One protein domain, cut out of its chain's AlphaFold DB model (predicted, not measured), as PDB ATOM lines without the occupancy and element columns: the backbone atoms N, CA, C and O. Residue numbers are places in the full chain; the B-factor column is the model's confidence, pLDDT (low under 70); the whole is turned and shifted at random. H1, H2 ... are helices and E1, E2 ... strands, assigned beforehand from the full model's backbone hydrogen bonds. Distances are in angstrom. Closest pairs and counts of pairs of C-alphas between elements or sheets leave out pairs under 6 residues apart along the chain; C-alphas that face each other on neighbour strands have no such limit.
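AT A GLANCE: This is residues 83 to 215 of the 215 residues of the protein "PT-TG domain-containing protein" of Cohnella sp. AR92 (UniProt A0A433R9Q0). A twisted wall of six strands runs through this domain, with two short helices, H1 and H2, over one face and a third, H3, beside the strand E5 at one edge. Two long stretches have no named element: residues 100 to 122, which follow E2 at the other edge and pair with it briefly through residues 108 to 109, and residues 186 to 207, which join E5 to E6. The 133 printed residues include three named helices and six named strands, along the chain E1 E2 E3 H1 E4 H2 H3 E5 E6; the mixed sheet has the order E2 E1 E3 E4 E6 E5. The class is mixed, helices and strands, though under half of the residues are in named elements. The whole is compact, with a radius of gyration of the C-alphas of 13.8 A and spans of 37 by 31 by 24 A.

HOW THE PARTS SIT: E3, residues 123 to 129, and E4, residues 145 to 155, are parallel inner strands, with N 126 and O 150 2.9 A apart. E1, residues 83 to 85, is parallel to E3, with N 85 and O 127 2.9 A apart. E2, residues 96 to 99, is an edge strand parallel to E1, with N 98 and O 84 2.8 A apart; residues 108 to 109 pair in parallel with its residues 98 to 99. E6, residues 208 to 214, is antiparallel to E4, with N 151 and O 212 2.8 A apart. E5, residues 178 to 185, forms a hairpin with E6, with N 179 and O 213 2.8 A apart. H1, residues 139 to 144, is on the sheet at a height of 8.7 A and runs along the strands, at 27 degrees to E3 on the local plane; its Val 144 and Ile 123 of E3 have the closest C-alphas, 5.7 A apart. E3, H1 and E4 make a strand-helix-strand unit, two parallel neighbours with a helix between, its crossover right-handed. H2, residues 160 to 166, is on the same face as H1, over E6 at a height of 8.9 A. H3, residues 170 to 175, stands at the sheet's level; its Leu 173 and Glu 179 of E5 have the closest C-alphas, 6.3 A apart. E4, H2, H3 and E5 make a split unit, with E6 between its strands, also right-handed. Every O i to N i+4 pair is within hydrogen-bond range in H1 and H3, and 2 of 3 are in H2.

IN THESE COORDINATES: E4, 20.6 A long, bends by 115 degrees at residue 148. E5 and E6 are each 19.9 A long, and E3 is 17.3 A. E1 begins at C-alpha 83 (-27.284, 4.941, -20.906), and E6 ends at C-alpha 214 (-16.871, 15.479, -21.453).

THE WHOLE: The C-alphas farthest apart, those of Asp 104 and Glu 171, are 38.8 A apart. The links E2 to E3 and E5 to E6 are long. The printed part has no cut, and no printed residue is under 70 in pLDDT.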
ATOM      1  N   LEU A  83     -27.431   5.982 -21.925       97.69
ATOM      2  CA  LEU A  83     -27.284   4.941 -20.906       97.69
ATOM      3  C   LEU A  83     -27.896   5.399 -19.583       97.69
ATOM      4  O   LEU A  83     -27.552   6.469 -19.090       97.69
ATOM      5  N   ASN A  84     -28.724   4.560 -18.970       98.00
ATOM      6  CA  ASN A  84     -29.147   4.699 -17.578       98.00
ATOM      7  C   ASN A  84     -28.389   3.666 -16.735       98.00
ATOM      8  O   ASN A  84     -28.656   2.469 -16.845       98.00
ATOM      9  N   ILE A  85     -27.410   4.101 -15.942       97.88
ATOM     10  CA  ILE A  85     -26.525   3.206 -15.187       97.88
ATOM     11  C   ILE A  85     -26.982   3.038 -13.739       97.88
ATOM     12  O   ILE A  85     -27.301   4.005 -13.048       97.88
ATOM     13  N   GLY A  86     -26.967   1.793 -13.260       95.69
ATOM     14  CA  GLY A  86     -27.520   1.455 -11.952       95.69
ATOM     15  C   GLY A  86     -29.031   1.675 -11.911       95.69
ATOM     16  O   GLY A  86     -29.539   2.192 -10.922       95.69
ATOM     17  N   SER A  87     -29.736   1.300 -12.985       94.50
ATOM     18  CA  SER A  87     -31.160   1.599 -13.178       94.50
ATOM     19  C   SER A  87     -32.059   1.014 -12.087       94.50
ATOM     20  O   SER A  87     -33.165   1.505 -11.876       94.50
ATOM     21  N   GLY A  88     -31.615  -0.029 -11.377       92.44
ATOM     22  CA  GLY A  88     -32.415  -0.674 -10.342       92.44
ATOM     23  C   GLY A  88     -33.757  -1.156 -10.905       92.44
ATOM     24  O   GLY A  88     -33.780  -1.869 -11.901       92.44
ATOM     25  N   THR A  89     -34.858  -0.773 -10.260       90.62
ATOM     26  CA  THR A  89     -36.241  -0.992 -10.738       90.62
ATOM     27  C   THR A  89     -36.827   0.253 -11.421       90.62
ATOM     28  O   THR A  89     -38.041   0.387 -11.523       90.62
ATOM     29  N   ASN A  90     -35.976   1.197 -11.834       91.06
ATOM     30  CA  ASN A  90     -36.352   2.528 -12.315       91.06
ATOM     31  C   ASN A  90     -35.801   2.768 -13.732       91.06
ATOM     32  O   ASN A  90     -34.883   3.576 -13.924       91.06
ATOM     33  N   PRO A  91     -36.304   2.036 -14.738       93.00
ATOM     34  CA  PRO A  91     -35.863   2.214 -16.111       93.00
ATOM     35  C   PRO A  91     -36.251   3.597 -16.657       93.00
ATOM     36  O   PRO A  91     -37.317   4.132 -16.354       93.00
ATOM     37  N   ILE A  92     -35.399   4.155 -17.518       90.88
ATOM     38  CA  ILE A  92     -35.669   5.361 -18.303       90.88
ATOM     39  C   ILE A  92     -36.072   4.921 -19.707       90.88
ATOM     40  O   ILE A  92     -35.310   4.260 -20.418       90.88
ATOM     41  N   ARG A  93     -37.278   5.311 -20.128       87.44
ATOM     42  CA  ARG A  93     -37.784   5.009 -21.470       87.44
ATOM     43  C   ARG A  93     -36.894   5.658 -22.535       87.44
ATOM     44  O   ARG A  93     -36.669   6.863 -22.498       87.44
ATOM     45  N   GLY A  94     -36.444   4.864 -23.504       85.44
ATOM     46  CA  GLY A  94     -35.571   5.319 -24.594       85.44
ATOM     47  C   GLY A  94     -34.076   5.327 -24.257       85.44
ATOM     48  O   GLY A  94     -33.270   5.599 -25.143       85.44
ATOM     49  N   ALA A  95     -33.694   4.999 -23.019       91.75
ATOM     50  CA  ALA A  95     -32.314   4.701 -22.654       91.75
ATOM     51  C   ALA A  95     -32.065   3.187 -22.668       91.75
ATOM     52  O   ALA A  95     -33.001   2.400 -22.561       91.75
ATOM     53  N   ILE A  96     -30.795   2.794 -22.747       95.56
ATOM     54  CA  ILE A  96     -30.340   1.439 -22.427       95.56
ATOM     55  C   ILE A  96     -30.127   1.383 -20.912       95.56
ATOM     56  O   ILE A  96     -29.250   2.062 -20.368       95.56
ATOM     57  N   ASN A  97     -30.943   0.591 -20.230       97.00
ATOM     58  CA  ASN A  97     -30.986   0.465 -18.780       97.00
ATOM     59  C   ASN A  97     -30.039  -0.636 -18.311       97.00
ATOM     60  O   ASN A  97     -30.220  -1.810 -18.635       97.00
ATOM     61  N   ILE A  98     -29.025  -0.247 -17.539       96.88
ATOM     62  CA  ILE A  98     -27.970  -1.136 -17.061       96.88
ATOM     63  C   ILE A  98     -28.080  -1.301 -15.555       96.88
ATOM     64  O   ILE A  98     -28.072  -0.322 -14.806       96.88
ATOM     65  N   ASN A  99     -28.074  -2.548 -15.101       96.12
ATOM     66  CA  ASN A  99     -27.976  -2.873 -13.686       96.12
ATOM     67  C   ASN A  99     -27.044  -4.072 -13.464       96.12
ATOM     68  O   ASN A  99     -26.823  -4.876 -14.362       96.12
ATOM     69  N   ASN A 100     -26.496  -4.220 -12.259       94.62
ATOM     70  CA  ASN A 100     -25.607  -5.344 -11.933       94.62
ATOM     71  C   ASN A 100     -26.345  -6.686 -11.761       94.62
ATOM     72  O   ASN A 100     -25.709  -7.734 -11.715       94.62
ATOM     73  N   VAL A 101     -27.675  -6.651 -11.663       94.12
ATOM     74  CA  VAL A 101     -28.563  -7.818 -11.598       94.12
ATOM     75  C   VAL A 101     -29.796  -7.577 -12.465       94.12
ATOM     76  O   VAL A 101     -30.217  -6.430 -12.632       94.12
ATOM     77  N   MET A 102     -30.398  -8.642 -12.992       95.19
ATOM     78  CA  MET A 102     -31.639  -8.522 -13.760       95.19
ATOM     79  C   MET A 102     -32.780  -8.024 -12.863       95.19
ATOM     80  O   MET A 102     -32.972  -8.536 -11.759       95.19
ATOM     81  N   LYS A 103     -33.509  -7.012 -13.335       93.62
ATOM     82  CA  LYS A 103     -34.704  -6.427 -12.710       93.62
ATOM     83  C   LYS A 103     -35.664  -5.982 -13.812       93.62
ATOM     84  O   LYS A 103     -35.268  -5.897 -14.975       93.62
ATOM     85  N   ASP A 104     -36.898  -5.669 -13.443       91.00
ATOM     86  CA  ASP A 104     -37.905  -5.199 -14.392       91.00
ATOM     87  C   ASP A 104     -37.422  -3.947 -15.143       91.00
ATOM     88  O   ASP A 104     -37.015  -2.951 -14.540       91.00
ATOM     89  N   GLY A 105     -37.440  -4.024 -16.478       90.31
ATOM     90  CA  GLY A 105     -37.011  -2.949 -17.376       90.31
ATOM     91  C   GLY A 105     -35.496  -2.787 -17.555       90.31
ATOM     92  O   GLY A 105     -35.075  -1.824 -18.189       90.31
ATOM     93  N   VAL A 106     -34.669  -3.689 -17.016       94.81
ATOM     94  CA  VAL A 106     -33.224  -3.723 -17.302       94.81
ATOM     95  C   VAL A 106     -32.989  -4.331 -18.686       94.81
ATOM     96  O   VAL A 106     -33.387  -5.464 -18.942       94.81
ATOM     97  N   ASP A 107     -32.296  -3.595 -19.554       94.62
ATOM     98  CA  ASP A 107     -31.929  -4.042 -20.904       94.62
ATOM     99  C   ASP A 107     -30.627  -4.854 -20.900       94.62
ATOM    100  O   ASP A 107     -30.436  -5.756 -21.718       94.62
ATOM    101  N   LEU A 108     -29.707  -4.526 -19.986       95.00
ATOM    102  CA  LEU A 108     -28.378  -5.126 -19.921       95.00
ATOM    103  C   LEU A 108     -27.923  -5.345 -18.476       95.00
ATOM    104  O   LEU A 108     -27.847  -4.413 -17.673       95.00
ATOM    105  N   VAL A 109     -27.516  -6.579 -18.173       97.00
ATOM    106  CA  VAL A 109     -26.855  -6.908 -16.907       97.00
ATOM    107  C   VAL A 109     -25.346  -6.719 -17.052       97.00
ATOM    108  O   VAL A 109     -24.694  -7.464 -17.783       97.00
ATOM    109  N   ALA A 110     -24.784  -5.724 -16.368       95.31
ATOM    110  CA  ALA A 110     -23.347  -5.457 -16.364       95.31
ATOM    111  C   ALA A 110     -22.899  -4.731 -15.086       95.31
ATOM    112  O   ALA A 110     -23.626  -3.913 -14.519       95.31
ATOM    113  N   ASP A 111     -21.663  -4.992 -14.657       95.81
ATOM    114  CA  ASP A 111     -20.992  -4.195 -13.629       95.81
ATOM    115  C   ASP A 111     -20.434  -2.914 -14.265       95.81
ATOM    116  O   ASP A 111     -19.452  -2.943 -15.007       95.81
ATOM    117  N   VAL A 112     -21.058  -1.777 -13.952       95.69
ATOM    118  CA  VAL A 112     -20.706  -0.448 -14.489       95.69
ATOM    119  C   VAL A 112     -19.368   0.098 -13.976       95.69
ATOM    120  O   VAL A 112     -18.949   1.181 -14.382       95.69
ATOM    121  N   THR A 113     -18.686  -0.635 -13.089       95.75
ATOM    122  CA  THR A 113     -17.295  -0.375 -12.680       95.75
ATOM    123  C   THR A 113     -16.273  -1.154 -13.515       95.75
ATOM    124  O   THR A 113     -15.066  -0.945 -13.375       95.75
ATOM    125  N   LYS A 114     -16.741  -2.056 -14.385       96.12
ATOM    126  CA  LYS A 114     -15.941  -2.877 -15.305       96.12
ATOM    127  C   LYS A 114     -16.206  -2.464 -16.748       96.12
ATOM    128  O   LYS A 114     -17.061  -1.631 -17.026       96.12
ATOM    129  N   LYS A 115     -15.460  -3.057 -17.683       94.12
ATOM    130  CA  LYS A 115     -15.615  -2.798 -19.120       94.12
ATOM    131  C   LYS A 115     -17.069  -3.028 -19.554       94.12
ATOM    132  O   LYS A 115     -17.577  -4.140 -19.450       94.12
ATOM    133  N   LEU A 116     -17.696  -1.977 -20.077       95.19
ATOM    134  CA  LEU A 116     -19.033  -2.040 -20.660       95.19
ATOM    135  C   LEU A 116     -18.968  -2.574 -22.105       95.19
ATOM    136  O   LEU A 116     -17.969  -2.339 -22.791       95.19
ATOM    137  N   PRO A 117     -20.016  -3.256 -22.601       94.19
ATOM    138  CA  PRO A 117     -20.057  -3.822 -23.952       94.19
ATOM    139  C   PRO A 117     -20.448  -2.771 -25.008       94.19
ATOM    140  O   PRO A 117     -21.300  -3.016 -25.860       94.19
ATOM    141  N   PHE A 118     -19.846  -1.583 -24.941       94.81
ATOM    142  CA  PHE A 118     -20.023  -0.521 -25.928       94.81
ATOM    143  C   PHE A 118     -18.666  -0.066 -26.444       94.81
ATOM    144  O   PHE A 118     -17.676  -0.077 -25.708       94.81
ATOM    145  N   ASP A 119     -18.639   0.370 -27.700       95.50
ATOM    146  CA  ASP A 119     -17.437   0.942 -28.288       95.50
ATOM    147  C   ASP A 119     -17.069   2.255 -27.587       95.50
ATOM    148  O   ASP A 119     -17.934   2.999 -27.101       95.50
ATOM    149  N   THR A 120     -15.772   2.552 -27.562       97.50
ATOM    150  CA  THR A 120     -15.244   3.820 -27.055       97.50
ATOM    151  C   THR A 120     -15.935   4.996 -27.743       97.50
ATOM    152  O   THR A 120     -16.032   5.038 -28.968       97.50
ATOM    153  N   GLY A 121     -16.415   5.958 -26.955       96.44
ATOM    154  CA  GLY A 121     -17.060   7.169 -27.461       96.44
ATOM    155  C   GLY A 121     -18.350   6.945 -28.262       96.44
ATOM    156  O   GLY A 121     -18.721   7.790 -29.076       96.44
ATOM    157  N   SER A 122     -19.030   5.811 -28.077       95.50
ATOM    158  CA  SER A 122     -20.266   5.495 -28.802       95.50
ATOM    159  C   SER A 122     -21.545   5.979 -28.117       95.50
ATOM    160  O   SER A 122     -22.602   5.967 -28.750       95.50
ATOM    161  N   ILE A 123     -21.466   6.407 -26.854       97.38
ATOM    162  CA  ILE A 123     -22.605   6.844 -26.041       97.38
ATOM    163  C   ILE A 123     -22.685   8.366 -26.025       97.38
ATOM    164  O   ILE A 123     -21.692   9.040 -25.754       97.38
ATOM    165  N   ASP A 124     -23.873   8.906 -26.296       95.75
ATOM    166  CA  ASP A 124     -24.115  10.347 -26.363       95.75
ATOM    167  C   ASP A 124     -24.402  10.954 -24.983       95.75
ATOM    168  O   ASP A 124     -23.970  12.076 -24.716       95.75
ATOM    169  N   SER A 125     -25.100  10.215 -24.113       98.00
ATOM    170  CA  SER A 125     -25.417  10.655 -22.751       98.00
ATOM    171  C   SER A 125     -25.443   9.499 -21.750       98.00
ATOM    172  O   SER A 125     -25.917   8.407 -22.065       98.00
ATOM    173  N   ILE A 126     -24.985   9.744 -20.525       98.75
ATOM    174  CA  ILE A 126     -25.090   8.818 -19.391       98.75
ATOM    175  C   ILE A 126     -25.897   9.480 -18.272       98.75
ATOM    176  O   ILE A 126     -25.701  10.651 -17.958       98.75
ATOM    177  N   ILE A 127     -26.796   8.719 -17.658       98.62
ATOM    178  CA  ILE A 127     -27.639   9.136 -16.541       98.62
ATOM    179  C   ILE A 127     -27.410   8.169 -15.376       98.62
ATOM    180  O   ILE A 127     -27.433   6.954 -15.562       98.62
ATOM    181  N   SER A 128     -27.187   8.705 -14.177       98.25
ATOM    182  CA  SER A 128     -27.085   7.934 -12.933       98.25
ATOM    183  C   SER A 128     -27.937   8.592 -11.851       98.25
ATOM    184  O   SER A 128     -27.621   9.688 -11.378       98.25
ATOM    185  N   ILE A 129     -29.036   7.937 -11.474       97.25
ATOM    186  CA  ILE A 129     -29.966   8.435 -10.457       97.25
ATOM    187  C   ILE A 129     -29.699   7.697  -9.147       97.25
ATOM    188  O   ILE A 129     -29.818   6.478  -9.073       97.25
ATOM    189  N   ASN A 130     -29.352   8.454  -8.107       96.31
ATOM    190  CA  ASN A 130     -29.060   7.974  -6.760       96.31
ATOM    191  C   ASN A 130     -28.026   6.822  -6.728       96.31
ATOM    192  O   ASN A 130     -28.332   5.733  -6.238       96.31
ATOM    193  N   PRO A 131     -26.793   7.035  -7.237       95.88
ATOM    194  CA  PRO A 131     -25.769   5.991  -7.307       95.88
ATOM    195  C   PRO A 131     -25.467   5.383  -5.931       95.88
ATOM    196  O   PRO A 131     -25.339   6.101  -4.938       95.88
ATOM    197  N   TYR A 132     -25.301   4.061  -5.870       93.75
ATOM    198  CA  TYR A 132     -24.993   3.333  -4.639       93.75
ATOM    199  C   TYR A 132     -23.999   2.199  -4.902       93.75
ATOM    200  O   TYR A 132     -24.190   1.391  -5.804       93.75
ATOM    201  N   GLY A 133     -22.934   2.133  -4.104       94.38
ATOM    202  CA  GLY A 133     -21.898   1.100  -4.206       94.38
ATOM    203  C   GLY A 133     -20.766   1.405  -5.193       94.38
ATOM    204  O   GLY A 133     -19.780   0.675  -5.199       94.38
ATOM    205  N   TYR A 134     -20.847   2.483  -5.981       95.56
ATOM    206  CA  TYR A 134     -19.848   2.809  -7.007       95.56
ATOM    207  C   TYR A 134     -19.729   4.316  -7.279       95.56
ATOM    208  O   TYR A 134     -20.666   5.079  -7.057       95.56
ATOM    209  N   ASN A 135     -18.572   4.744  -7.796       96.81
ATOM    210  CA  ASN A 135     -18.405   6.081  -8.367       96.81
ATOM    211  C   ASN A 135     -18.935   6.084  -9.818       96.81
ATOM    212  O   ASN A 135     -18.392   5.332 -10.637       96.81
ATOM    213  N   PRO A 136     -19.964   6.883 -10.166       97.06
ATOM    214  CA  PRO A 136     -20.497   6.920 -11.529       97.06
ATOM    215  C   PRO A 136     -19.513   7.524 -12.544       97.06
ATOM    216  O   PRO A 136     -19.527   7.118 -13.705       97.06
ATOM    217  N   LEU A 137     -18.617   8.423 -12.120       96.88
ATOM    218  CA  LEU A 137     -17.512   8.921 -12.944       96.88
ATOM    219  C   LEU A 137     -16.296   8.005 -12.786       96.88
ATOM    220  O   LEU A 137     -15.425   8.238 -11.947       96.88
ATOM    221  N   ASN A 138     -16.249   6.933 -13.573       97.19
ATOM    222  CA  ASN A 138     -15.173   5.945 -13.543       97.19
ATOM    223  C   ASN A 138     -14.629   5.662 -14.953       97.19
ATOM    224  O   ASN A 138     -15.147   6.161 -15.948       97.19
ATOM    225  N   ALA A 139     -13.568   4.856 -15.046       97.56
ATOM    226  CA  ALA A 139     -12.901   4.581 -16.318       97.56
ATOM    227  C   ALA A 139     -13.828   3.943 -17.371       97.56
ATOM    228  O   ALA A 139     -13.723   4.272 -18.551       97.56
ATOM    229  N   ALA A 140     -14.745   3.059 -16.970       97.81
ATOM    230  CA  ALA A 140     -15.638   2.375 -17.897       97.81
ATOM    231  C   ALA A 140     -16.677   3.325 -18.499       97.81
ATOM    232  O   ALA A 140     -16.834   3.367 -19.719       97.81
ATOM    233  N   THR A 141     -17.338   4.126 -17.660       98.00
ATOM    234  CA  THR A 141     -18.310   5.129 -18.120       98.00
ATOM    235  C   THR A 141     -17.626   6.225 -18.934       98.00
ATOM    236  O   THR A 141     -18.120   6.596 -19.998       98.00
ATOM    237  N   ASN A 142     -16.430   6.656 -18.519       97.81
ATOM    238  CA  ASN A 142     -15.629   7.623 -19.264       97.81
ATOM    239  C   ASN A 142     -15.196   7.102 -20.643       97.81
ATOM    240  O   ASN A 142     -15.146   7.872 -21.595       97.81
ATOM    241  N   THR A 143     -14.888   5.808 -20.773       98.06
ATOM    242  CA  THR A 143     -14.453   5.213 -22.050       98.06
ATOM    243  C   THR A 143     -15.572   5.238 -23.089       98.06
ATOM    244  O   THR A 143     -15.338   5.587 -24.245       98.06
ATOM    245  N   VAL A 144     -16.796   4.885 -22.696       98.25
ATOM    246  CA  VAL A 144     -17.914   4.759 -23.644       98.25
ATOM    247  C   VAL A 144     -18.578   6.098 -23.967       98.25
ATOM    248  O   VAL A 144     -19.142   6.238 -25.052       98.25
ATOM    249  N   LEU A 145     -18.495   7.088 -23.068       98.50
ATOM    250  CA  LEU A 145     -19.018   8.434 -23.306       98.50
ATOM    251  C   LEU A 145     -18.198   9.147 -24.389       98.50
ATOM    252  O   LEU A 145     -16.968   9.238 -24.303       98.50
ATOM    253  N   LYS A 146     -18.882   9.652 -25.415       97.12
ATOM    254  CA  LYS A 146     -18.266  10.410 -26.506       97.12
ATOM    255  C   LYS A 146     -17.729  11.755 -26.034       97.12
ATOM    256  O   LYS A 146     -18.215  12.315 -25.051       97.12
ATOM    257  N   GLU A 147     -16.790  12.294 -26.800       97.69
ATOM    258  CA  GLU A 147     -16.327  13.665 -26.608       97.69
ATOM    259  C   GLU A 147     -17.480  14.661 -26.796       97.69
ATOM    260  O   GLU A 147     -18.301  14.503 -27.707       97.69
ATOM    261  N   GLY A 148     -17.610  15.633 -25.892       96.00
ATOM    262  CA  GLY A 148     -18.773  16.524 -25.825       96.00
ATOM    263  C   GLY A 148     -20.098  15.861 -25.402       96.00
ATOM    264  O   GLY A 148     -21.135  16.526 -25.405       96.00
ATOM    265  N   GLY A 149     -20.100  14.570 -25.049       96.81
ATOM    266  CA  GLY A 149     -21.259  13.866 -24.494       96.81
ATOM    267  C   GLY A 149     -21.589  14.313 -23.067       96.81
ATOM    268  O   GLY A 149     -20.730  14.842 -22.357       96.81
ATOM    269  N   THR A 150     -22.833  14.099 -22.632       98.44
ATOM    270  CA  THR A 150     -23.310  14.558 -21.316       98.44
ATOM    271  C   THR A 150     -23.355  13.453 -20.270       98.44
ATOM    272  O   THR A 150     -23.700  12.310 -20.560       98.44
ATOM    273  N   PHE A 151     -23.071  13.806 -19.020       98.75
ATOM    274  CA  PHE A 151     -23.263  12.938 -17.865       98.75
ATOM    275  C   PHE A 151     -24.153  13.644 -16.842       98.75
ATOM    276  O   PHE A 151     -23.745  14.620 -16.214       98.75
ATOM    277  N   THR A 152     -25.374  13.147 -16.667       98.69
ATOM    278  CA  THR A 152     -26.314  13.620 -15.650       98.69
ATOM    279  C   THR A 152     -26.257  12.717 -14.428       98.69
ATOM    280  O   THR A 152     -26.467  11.508 -14.516       98.69
ATOM    281  N   ILE A 153     -25.985  13.305 -13.268       98.69
ATOM    282  CA  ILE A 153     -25.920  12.580 -11.999       98.69
ATOM    283  C   ILE A 153     -26.886  13.259 -11.038       98.69
ATOM    284  O   ILE A 153     -26.833  14.478 -10.867       98.69
ATOM    285  N   VAL A 154     -27.769  12.472 -10.430       98.38
ATOM    286  CA  VAL A 154     -28.848  12.951  -9.561       98.38
ATOM    287  C   VAL A 154     -28.750  12.262  -8.206       98.38
ATOM    288  O   VAL A 154     -28.457  11.070  -8.133       98.38
ATOM    289  N   GLY A 155     -28.990  12.986  -7.119       97.56
ATOM    290  CA  GLY A 155     -28.980  12.413  -5.778       97.56
ATOM    291  C   GLY A 155     -29.170  13.451  -4.678       97.56
ATOM    292  O   GLY A 155     -29.309  14.645  -4.930       97.56
ATOM    293  N   GLN A 156     -29.172  12.982  -3.433       96.62
ATOM    294  CA  GLN A 156     -29.183  13.850  -2.255       96.62
ATOM    295  C   GLN A 156     -27.759  14.128  -1.774       96.62
ATOM    296  O   GLN A 156     -26.866  13.294  -1.914       96.62
ATOM    297  N   THR A 157     -27.546  15.272  -1.128       95.31
ATOM    298  CA  THR A 157     -26.225  15.695  -0.626       95.31
ATOM    299  C   THR A 157     -25.652  14.790   0.471       95.31
ATOM    300  O   THR A 157     -24.455  14.846   0.741       95.31
ATOM    301  N   TRP A 158     -26.456  13.917   1.082       94.12
ATOM    302  CA  TRP A 158     -25.964  12.886   2.000       94.12
ATOM    303  C   TRP A 158     -25.508  11.602   1.286       94.12
ATOM    304  O   TRP A 158     -24.758  10.814   1.866       94.12
ATOM    305  N   ASN A 159     -25.902  11.371   0.026       96.00
ATOM    306  CA  ASN A 159     -25.399  10.244  -0.754       96.00
ATOM    307  C   ASN A 159     -23.951  10.541  -1.159       96.00
ATOM    308  O   ASN A 159     -23.705  11.344  -2.053       96.00
ATOM    309  N   LYS A 160     -22.984   9.863  -0.529       97.00
ATOM    310  CA  LYS A 160     -21.550  10.093  -0.766       97.00
ATOM    311  C   LYS A 160     -21.124   9.953  -2.234       97.00
ATOM    312  O   LYS A 160     -20.250  10.692  -2.673       97.00
ATOM    313  N   TYR A 161     -21.728   9.039  -2.996       97.25
ATOM    314  CA  TYR A 161     -21.346   8.783  -4.389       97.25
ATOM    315  C   TYR A 161     -21.752   9.943  -5.300       97.25
ATOM    316  O   TYR A 161     -20.980  10.351  -6.161       97.25
ATOM    317  N   PHE A 162     -22.928  10.520  -5.054       98.06
ATOM    318  CA  PHE A 162     -23.368  11.751  -5.703       98.06
ATOM    319  C   PHE A 162     -22.621  12.978  -5.160       98.06
ATOM    320  O   PHE A 162     -22.056  13.764  -5.917       98.06
ATOM    321  N   ASN A 163     -22.589  13.137  -3.838       97.88
ATOM    322  CA  ASN A 163     -22.133  14.350  -3.168       97.88
ATOM    323  C   ASN A 163     -20.644  14.640  -3.393       97.88
ATOM    324  O   ASN A 163     -20.275  15.804  -3.529       97.88
ATOM    325  N   ASN A 164     -19.803  13.605  -3.494       97.38
ATOM    326  CA  ASN A 164     -18.387  13.775  -3.829       97.38
ATOM    327  C   ASN A 164     -18.194  14.452  -5.195       97.38
ATOM    328  O   ASN A 164     -17.276  15.246  -5.358       97.38
ATOM    329  N   ILE A 165     -19.077  14.175  -6.157       98.19
ATOM    330  CA  ILE A 165     -19.036  14.766  -7.499       98.19
ATOM    331  C   ILE A 165     -19.732  16.126  -7.500       98.19
ATOM    332  O   ILE A 165     -19.206  17.099  -8.032       98.19
ATOM    333  N   TYR A 166     -20.895  16.217  -6.855       98.44
ATOM    334  CA  TYR A 166     -21.676  17.449  -6.775       98.44
ATOM    335  C   TYR A 166     -20.906  18.597  -6.106       98.44
ATOM    336  O   TYR A 166     -21.044  19.747  -6.514       98.44
ATOM    337  N   LYS A 167     -20.076  18.297  -5.097       97.88
ATOM    338  CA  LYS A 167     -19.239  19.285  -4.399       97.88
ATOM    339  C   LYS A 167     -17.853  19.479  -5.011       97.88
ATOM    340  O   LYS A 167     -17.149  20.387  -4.575       97.88
ATOM    341  N   ALA A 168     -17.453  18.671  -5.994       98.12
ATOM    342  CA  ALA A 168     -16.165  18.846  -6.654       98.12
ATOM    343  C   ALA A 168     -16.076  20.239  -7.300       98.12
ATOM    344  O   ALA A 168     -17.066  20.756  -7.845       98.12
ATOM    345  N   SER A 169     -14.893  20.857  -7.223       98.19
ATOM    346  CA  SER A 169     -14.647  22.125  -7.907       98.19
ATOM    347  C   SER A 169     -14.635  21.916  -9.421       98.19
ATOM    348  O   SER A 169     -14.390  20.808  -9.910       98.19
ATOM    349  N   SER A 170     -14.897  22.981 -10.174       97.56
ATOM    350  CA  SER A 170     -14.843  22.933 -11.636       97.56
ATOM    351  C   SER A 170     -13.453  22.529 -12.133       97.56
ATOM    352  O   SER A 170     -13.345  21.790 -13.103       97.56
ATOM    353  N   GLU A 171     -12.386  22.943 -11.444       98.12
ATOM    354  CA  GLU A 171     -11.001  22.582 -11.764       98.12
ATOM    355  C   GLU A 171     -10.746  21.088 -11.560       98.12
ATOM    356  O   GLU A 171     -10.133  20.454 -12.417       98.12
ATOM    357  N   ALA A 172     -11.246  20.510 -10.463       98.12
ATOM    358  CA  ALA A 172     -11.121  19.079 -10.200       98.12
ATOM    359  C   ALA A 172     -11.869  18.253 -11.258       98.12
ATOM    360  O   ALA A 172     -11.331  17.279 -11.778       98.12
ATOM    361  N   LEU A 173     -13.081  18.672 -11.637       98.25
ATOM    362  CA  LEU A 173     -13.846  18.022 -12.707       98.25
ATOM    363  C   LEU A 173     -13.153  18.170 -14.068       98.25
ATOM    364  O   LEU A 173     -13.087  17.202 -14.824       98.25
ATOM    365  N   LYS A 174     -12.536  19.326 -14.336       98.06
ATOM    366  CA  LYS A 174     -11.752  19.562 -15.555       98.06
ATOM    367  C   LYS A 174     -10.545  18.637 -15.646       98.06
ATOM    368  O   LYS A 174     -10.292  18.075 -16.704       98.06
ATOM    369  N   GLN A 175      -9.840  18.416 -14.536       97.19
ATOM    370  CA  GLN A 175      -8.750  17.433 -14.461       97.19
ATOM    371  C   GLN A 175      -9.229  15.993 -14.694       97.19
ATOM    372  O   GLN A 175      -8.450  15.156 -15.141       97.19
ATOM    373  N   MET A 176     -10.507  15.706 -14.433       95.88
ATOM    374  CA  MET A 176     -11.141  14.421 -14.742       95.88
ATOM    375  C   MET A 176     -11.660  14.322 -16.188       95.88
ATOM    376  O   MET A 176     -12.231  13.291 -16.538       95.88
ATOM    377  N   GLY A 177     -11.477  15.356 -17.018       97.88
ATOM    378  CA  GLY A 177     -11.970  15.397 -18.400       97.88
ATOM    379  C   GLY A 177     -13.426  15.843 -18.526       97.88
ATOM    380  O   GLY A 177     -14.117  15.418 -19.447       97.88
ATOM    381  N   TYR A 178     -13.919  16.668 -17.596       98.69
ATOM    382  CA  TYR A 178     -15.293  17.173 -17.621       98.69
ATOM    383  C   TYR A 178     -15.387  18.667 -17.330       98.69
ATOM    384  O   TYR A 178     -14.704  19.202 -16.464       98.69
ATOM    385  N   GLU A 179     -16.346  19.331 -17.956       97.81
ATOM    386  CA  GLU A 179     -16.796  20.658 -17.553       97.81
ATOM    387  C   GLU A 179     -18.222  20.627 -16.998       97.81
ATOM    388  O   GLU A 179     -19.041  19.774 -17.351       97.81
ATOM    389  N   VAL A 180     -18.525  21.565 -16.100       98.12
ATOM    390  CA  VAL A 180     -19.856  21.693 -15.501       98.12
ATOM    391  C   VAL A 180     -20.768  22.445 -16.465       98.12
ATOM    392  O   VAL A 180     -20.530  23.612 -16.759       98.12
ATOM    393  N   VAL A 181     -21.840  21.790 -16.913       97.19
ATOM    394  CA  VAL A 181     -22.907  22.411 -17.713       97.19
ATOM    395  C   VAL A 181     -23.935  23.068 -16.798       97.19
ATOM    396  O   VAL A 181     -24.337  24.207 -17.021       97.19
ATOM    397  N   SER A 182     -24.376  22.358 -15.757       97.06
ATOM    398  CA  SER A 182     -25.310  22.894 -14.764       97.06
ATOM    399  C   SER A 182     -25.220  22.150 -13.433       97.06
ATOM    400  O   SER A 182     -24.758  21.007 -13.362       97.06
ATOM    401  N   ARG A 183     -25.650  22.812 -12.357       97.12
ATOM    402  CA  ARG A 183     -25.683  22.279 -10.991       97.12
ATOM    403  C   ARG A 183     -26.831  22.937 -10.225       97.12
ATOM    404  O   ARG A 183     -26.926  24.161 -10.237       97.12
ATOM    405  N   GLY A 184     -27.695  22.161  -9.574       97.44
ATOM    406  CA  GLY A 184     -28.836  22.711  -8.832       97.44
ATOM    407  C   GLY A 184     -29.895  21.671  -8.484       97.44
ATOM    408  O   GLY A 184     -29.582  20.487  -8.379       97.44
ATOM    409  N   ALA A 185     -31.140  22.115  -8.299       97.31
ATOM    410  CA  ALA A 185     -32.280  21.224  -8.083       97.31
ATOM    411  C   ALA A 185     -32.450  20.246  -9.259       97.31
ATOM    412  O   ALA A 185     -32.204  20.602 -10.415       97.31
ATOM    413  N   ALA A 186     -32.849  19.009  -8.959       94.69
ATOM    414  CA  ALA A 186     -33.111  18.008  -9.983       94.69
ATOM    415  C   ALA A 186     -34.317  18.400 -10.848       94.69
ATOM    416  O   ALA A 186     -35.324  18.896 -10.345       94.69
ATOM    417  N   SER A 187     -34.217  18.142 -12.152       92.06
ATOM    418  CA  SER A 187     -35.349  18.225 -13.074       92.06
ATOM    419  C   SER A 187     -36.402  17.175 -12.721       92.06
ATOM    420  O   SER A 187     -36.054  16.055 -12.343       92.06
ATOM    421  N   ASP A 188     -37.679  17.501 -12.928       89.81
ATOM    422  CA  ASP A 188     -38.797  16.579 -12.694       89.81
ATOM    423  C   ASP A 188     -38.662  15.269 -13.486       89.81
ATOM    424  O   ASP A 188     -39.088  14.215 -13.019       89.81
ATOM    425  N   ALA A 189     -37.962  15.298 -14.626       87.94
ATOM    426  CA  ALA A 189     -37.648  14.109 -15.418       87.94
ATOM    427  C   ALA A 189     -36.807  13.057 -14.667       87.94
ATOM    428  O   ALA A 189     -36.754  11.913 -15.106       87.94
ATOM    429  N   TYR A 190     -36.153  13.422 -13.558       90.81
ATOM    430  CA  TYR A 190     -35.291  12.542 -12.760       90.81
ATOM    431  C   TYR A 190     -35.766  12.358 -11.313       90.81
ATOM    432  O   TYR A 190     -35.074  11.739 -10.503       90.81
ATOM    433  N   LYS A 191     -36.950  12.878 -10.977       90.50
ATOM    434  CA  LYS A 191     -37.557  12.811  -9.642       90.50
ATOM    435  C   LYS A 191     -38.418  11.557  -9.462       90.50
ATOM    436  O   LYS A 191     -39.596  11.634  -9.129       90.50
ATOM    437  N   PHE A 192     -37.846  10.383  -9.706       88.56
ATOM    438  CA  PHE A 192     -38.583   9.124  -9.593       88.56
ATOM    439  C   PHE A 192     -37.711   7.995  -9.053       88.56
ATOM    440  O   PHE A 192     -36.495   7.976  -9.237       88.56
ATOM    441  N   GLY A 193     -38.354   7.028  -8.394       81.94
ATOM    442  CA  GLY A 193     -37.738   5.737  -8.102       81.94
ATOM    443  C   GLY A 193     -36.616   5.730  -7.058       81.94
ATOM    444  O   GLY A 193     -36.019   4.685  -6.794       81.94
ATOM    445  N   THR A 194     -36.298   6.868  -6.446       86.62
ATOM    446  CA  THR A 194     -35.210   6.978  -5.476       86.62
ATOM    447  C   THR A 194     -35.624   6.414  -4.119       86.62
ATOM    448  O   THR A 194     -36.685   6.726  -3.579       86.62
ATOM    449  N   GLN A 195     -34.769   5.561  -3.556       90.44
ATOM    450  CA  GLN A 195     -34.987   4.924  -2.260       90.44
ATOM    451  C   GLN A 195     -33.703   4.927  -1.427       90.44
ATOM    452  O   GLN A 195     -32.585   4.945  -1.949       90.44
ATOM    453  N   THR A 196     -33.873   4.899  -0.109       86.69
ATOM    454  CA  THR A 196     -32.804   4.623   0.857       86.69
ATOM    455  C   THR A 196     -32.388   3.148   0.805       86.69
ATOM    456  O   THR A 196     -33.081   2.313   0.228       86.69
ATOM    457  N   THR A 197     -31.286   2.786   1.467       84.88
ATOM    458  CA  THR A 197     -30.833   1.382   1.564       84.88
ATOM    459  C   THR A 197     -31.844   0.457   2.238       84.88
ATOM    460  O   THR A 197     -31.795  -0.749   2.026       84.88
ATOM    461  N   ASN A 198     -32.765   1.020   3.024       87.44
ATOM    462  CA  ASN A 198     -33.825   0.280   3.706       87.44
ATOM    463  C   ASN A 198     -35.120   0.220   2.874       87.44
ATOM    464  O   ASN A 198     -36.151  -0.196   3.389       87.44
ATOM    465  N   GLY A 199     -35.095   0.675   1.615       86.44
ATOM    466  CA  GLY A 199     -36.243   0.659   0.702       86.44
ATOM    467  C   GLY A 199     -37.223   1.823   0.876       86.44
ATOM    468  O   GLY A 199     -38.145   1.965   0.077       86.44
ATOM    469  N   ASN A 200     -37.025   2.693   1.874       92.12
ATOM    470  CA  ASN A 200     -37.904   3.849   2.061       92.12
ATOM    471  C   ASN A 200     -37.741   4.842   0.903       92.12
ATOM    472  O   ASN A 200     -36.591   5.163   0.575       92.12
ATOM    473  N   PRO A 201     -38.842   5.360   0.330       92.56
ATOM    474  CA  PRO A 201     -38.794   6.406  -0.681       92.56
ATOM    475  C   PRO A 201     -38.030   7.637  -0.197       92.56
ATOM    476  O   PRO A 201     -38.078   8.003   0.978       92.56
ATOM    477  N   ILE A 202     -37.332   8.278  -1.125       92.31
ATOM    478  CA  ILE A 202     -36.700   9.577  -0.918       92.31
ATOM    479  C   ILE A 202     -37.660  10.667  -1.392       92.31
ATOM    480  O   ILE A 202     -38.261  10.531  -2.455       92.31
ATOM    481  N   ASP A 203     -37.764  11.756  -0.627       93.50
ATOM    482  CA  ASP A 203     -38.500  12.947  -1.051       93.50
ATOM    483  C   ASP A 203     -37.883  13.518  -2.348       93.50
ATOM    484  O   ASP A 203     -36.723  13.961  -2.329       93.50
ATOM    485  N   PRO A 204     -38.615  13.506  -3.478       91.56
ATOM    486  CA  PRO A 204     -38.093  13.930  -4.771       91.56
ATOM    487  C   PRO A 204     -37.664  15.402  -4.813       91.56
ATOM    488  O   PRO A 204     -36.766  15.743  -5.585       91.56
ATOM    489  N   ASP A 205     -38.229  16.273  -3.976       93.25
ATOM    490  CA  ASP A 205     -37.885  17.702  -3.962       93.25
ATOM    491  C   ASP A 205     -36.571  17.998  -3.236       93.25
ATOM    492  O   ASP A 205     -36.011  19.089  -3.343       93.25
ATOM    493  N   THR A 206     -36.007  16.993  -2.567       95.00
ATOM    494  CA  THR A 206     -34.676  17.072  -1.954       95.00
ATOM    495  C   THR A 206     -33.549  16.625  -2.892       95.00
ATOM    496  O   THR A 206     -32.377  16.615  -2.494       95.00
ATOM    497  N   LEU A 207     -33.877  16.227  -4.127       97.19
ATOM    498  CA  LEU A 207     -32.903  15.788  -5.118       97.19
ATOM    499  C   LEU A 207     -32.216  16.976  -5.793       97.19
ATOM    500  O   LEU A 207     -32.842  17.928  -6.260       97.19
ATOM    501  N   PHE A 208     -30.901  16.853  -5.919       98.38
ATOM    502  CA  PHE A 208     -30.059  17.747  -6.693       98.38
ATOM    503  C   PHE A 208     -29.533  17.017  -7.924       98.38
ATOM    504  O   PHE A 208     -29.443  15.788  -7.949       98.38
ATOM    505  N   GLN A 209     -29.138  17.781  -8.933       98.19
ATOM    506  CA  GLN A 209     -28.484  17.276 -10.128       98.19
ATOM    507  C   GLN A 209     -27.216  18.064 -10.444       98.19
ATOM    508  O   GLN A 209     -27.118  19.271 -10.201       98.19
ATOM    509  N   ILE A 210     -26.265  17.374 -11.058       98.62
ATOM    510  CA  ILE A 210     -25.154  17.975 -11.783       98.62
ATOM    511  C   ILE A 210     -25.133  17.390 -13.194       98.62
ATOM    512  O   ILE A 210     -25.264  16.177 -13.374       98.62
ATOM    513  N   ILE A 211     -25.001  18.261 -14.190       98.62
ATOM    514  CA  ILE A 211     -24.808  17.878 -15.585       98.62
ATOM    515  C   ILE A 211     -23.391  18.264 -15.968       98.62
ATOM    516  O   ILE A 211     -22.991  19.424 -15.842       98.62
ATOM    517  N   LEU A 212     -22.642  17.273 -16.427       98.69
ATOM    518  CA  LEU A 212     -21.280  17.418 -16.909       98.69
ATOM    519  C   LEU A 212     -21.241  17.195 -18.415       98.69
ATOM    520  O   LEU A 212     -22.045  16.431 -18.949       98.69
ATOM    521  N   ARG A 213     -20.282  17.824 -19.084       98.50
ATOM    522  CA  ARG A 213     -19.928  17.540 -20.474       98.50
ATOM    523  C   ARG A 213     -18.484  17.072 -20.518       98.50
ATOM    524  O   ARG A 213     -17.638  17.672 -19.862       98.50
ATOM    525  N   LYS A 214     -18.228  15.982 -21.233       98.44
ATOM    526  CA  LYS A 214     -16.871  15.479 -21.453       98.44
ATOM    527  C   LYS A 214     -16.089  16.448 -22.356       98.44
ATOM    528  O   LYS A 214     -16.719  17.034 -23.244       98.44
ATOM    529  N   ILE A 215     -14.799  16.647 -22.058       95.94
ATOM    530  CA  ILE A 215     -13.858  17.526 -22.785       95.94
ATOM    531  C   ILE A 215     -12.590  16.793 -23.233       95.94
ATOM    532  O   ILE A 215     -12.196  15.820 -22.543       95.94
TER     533      ILE A 215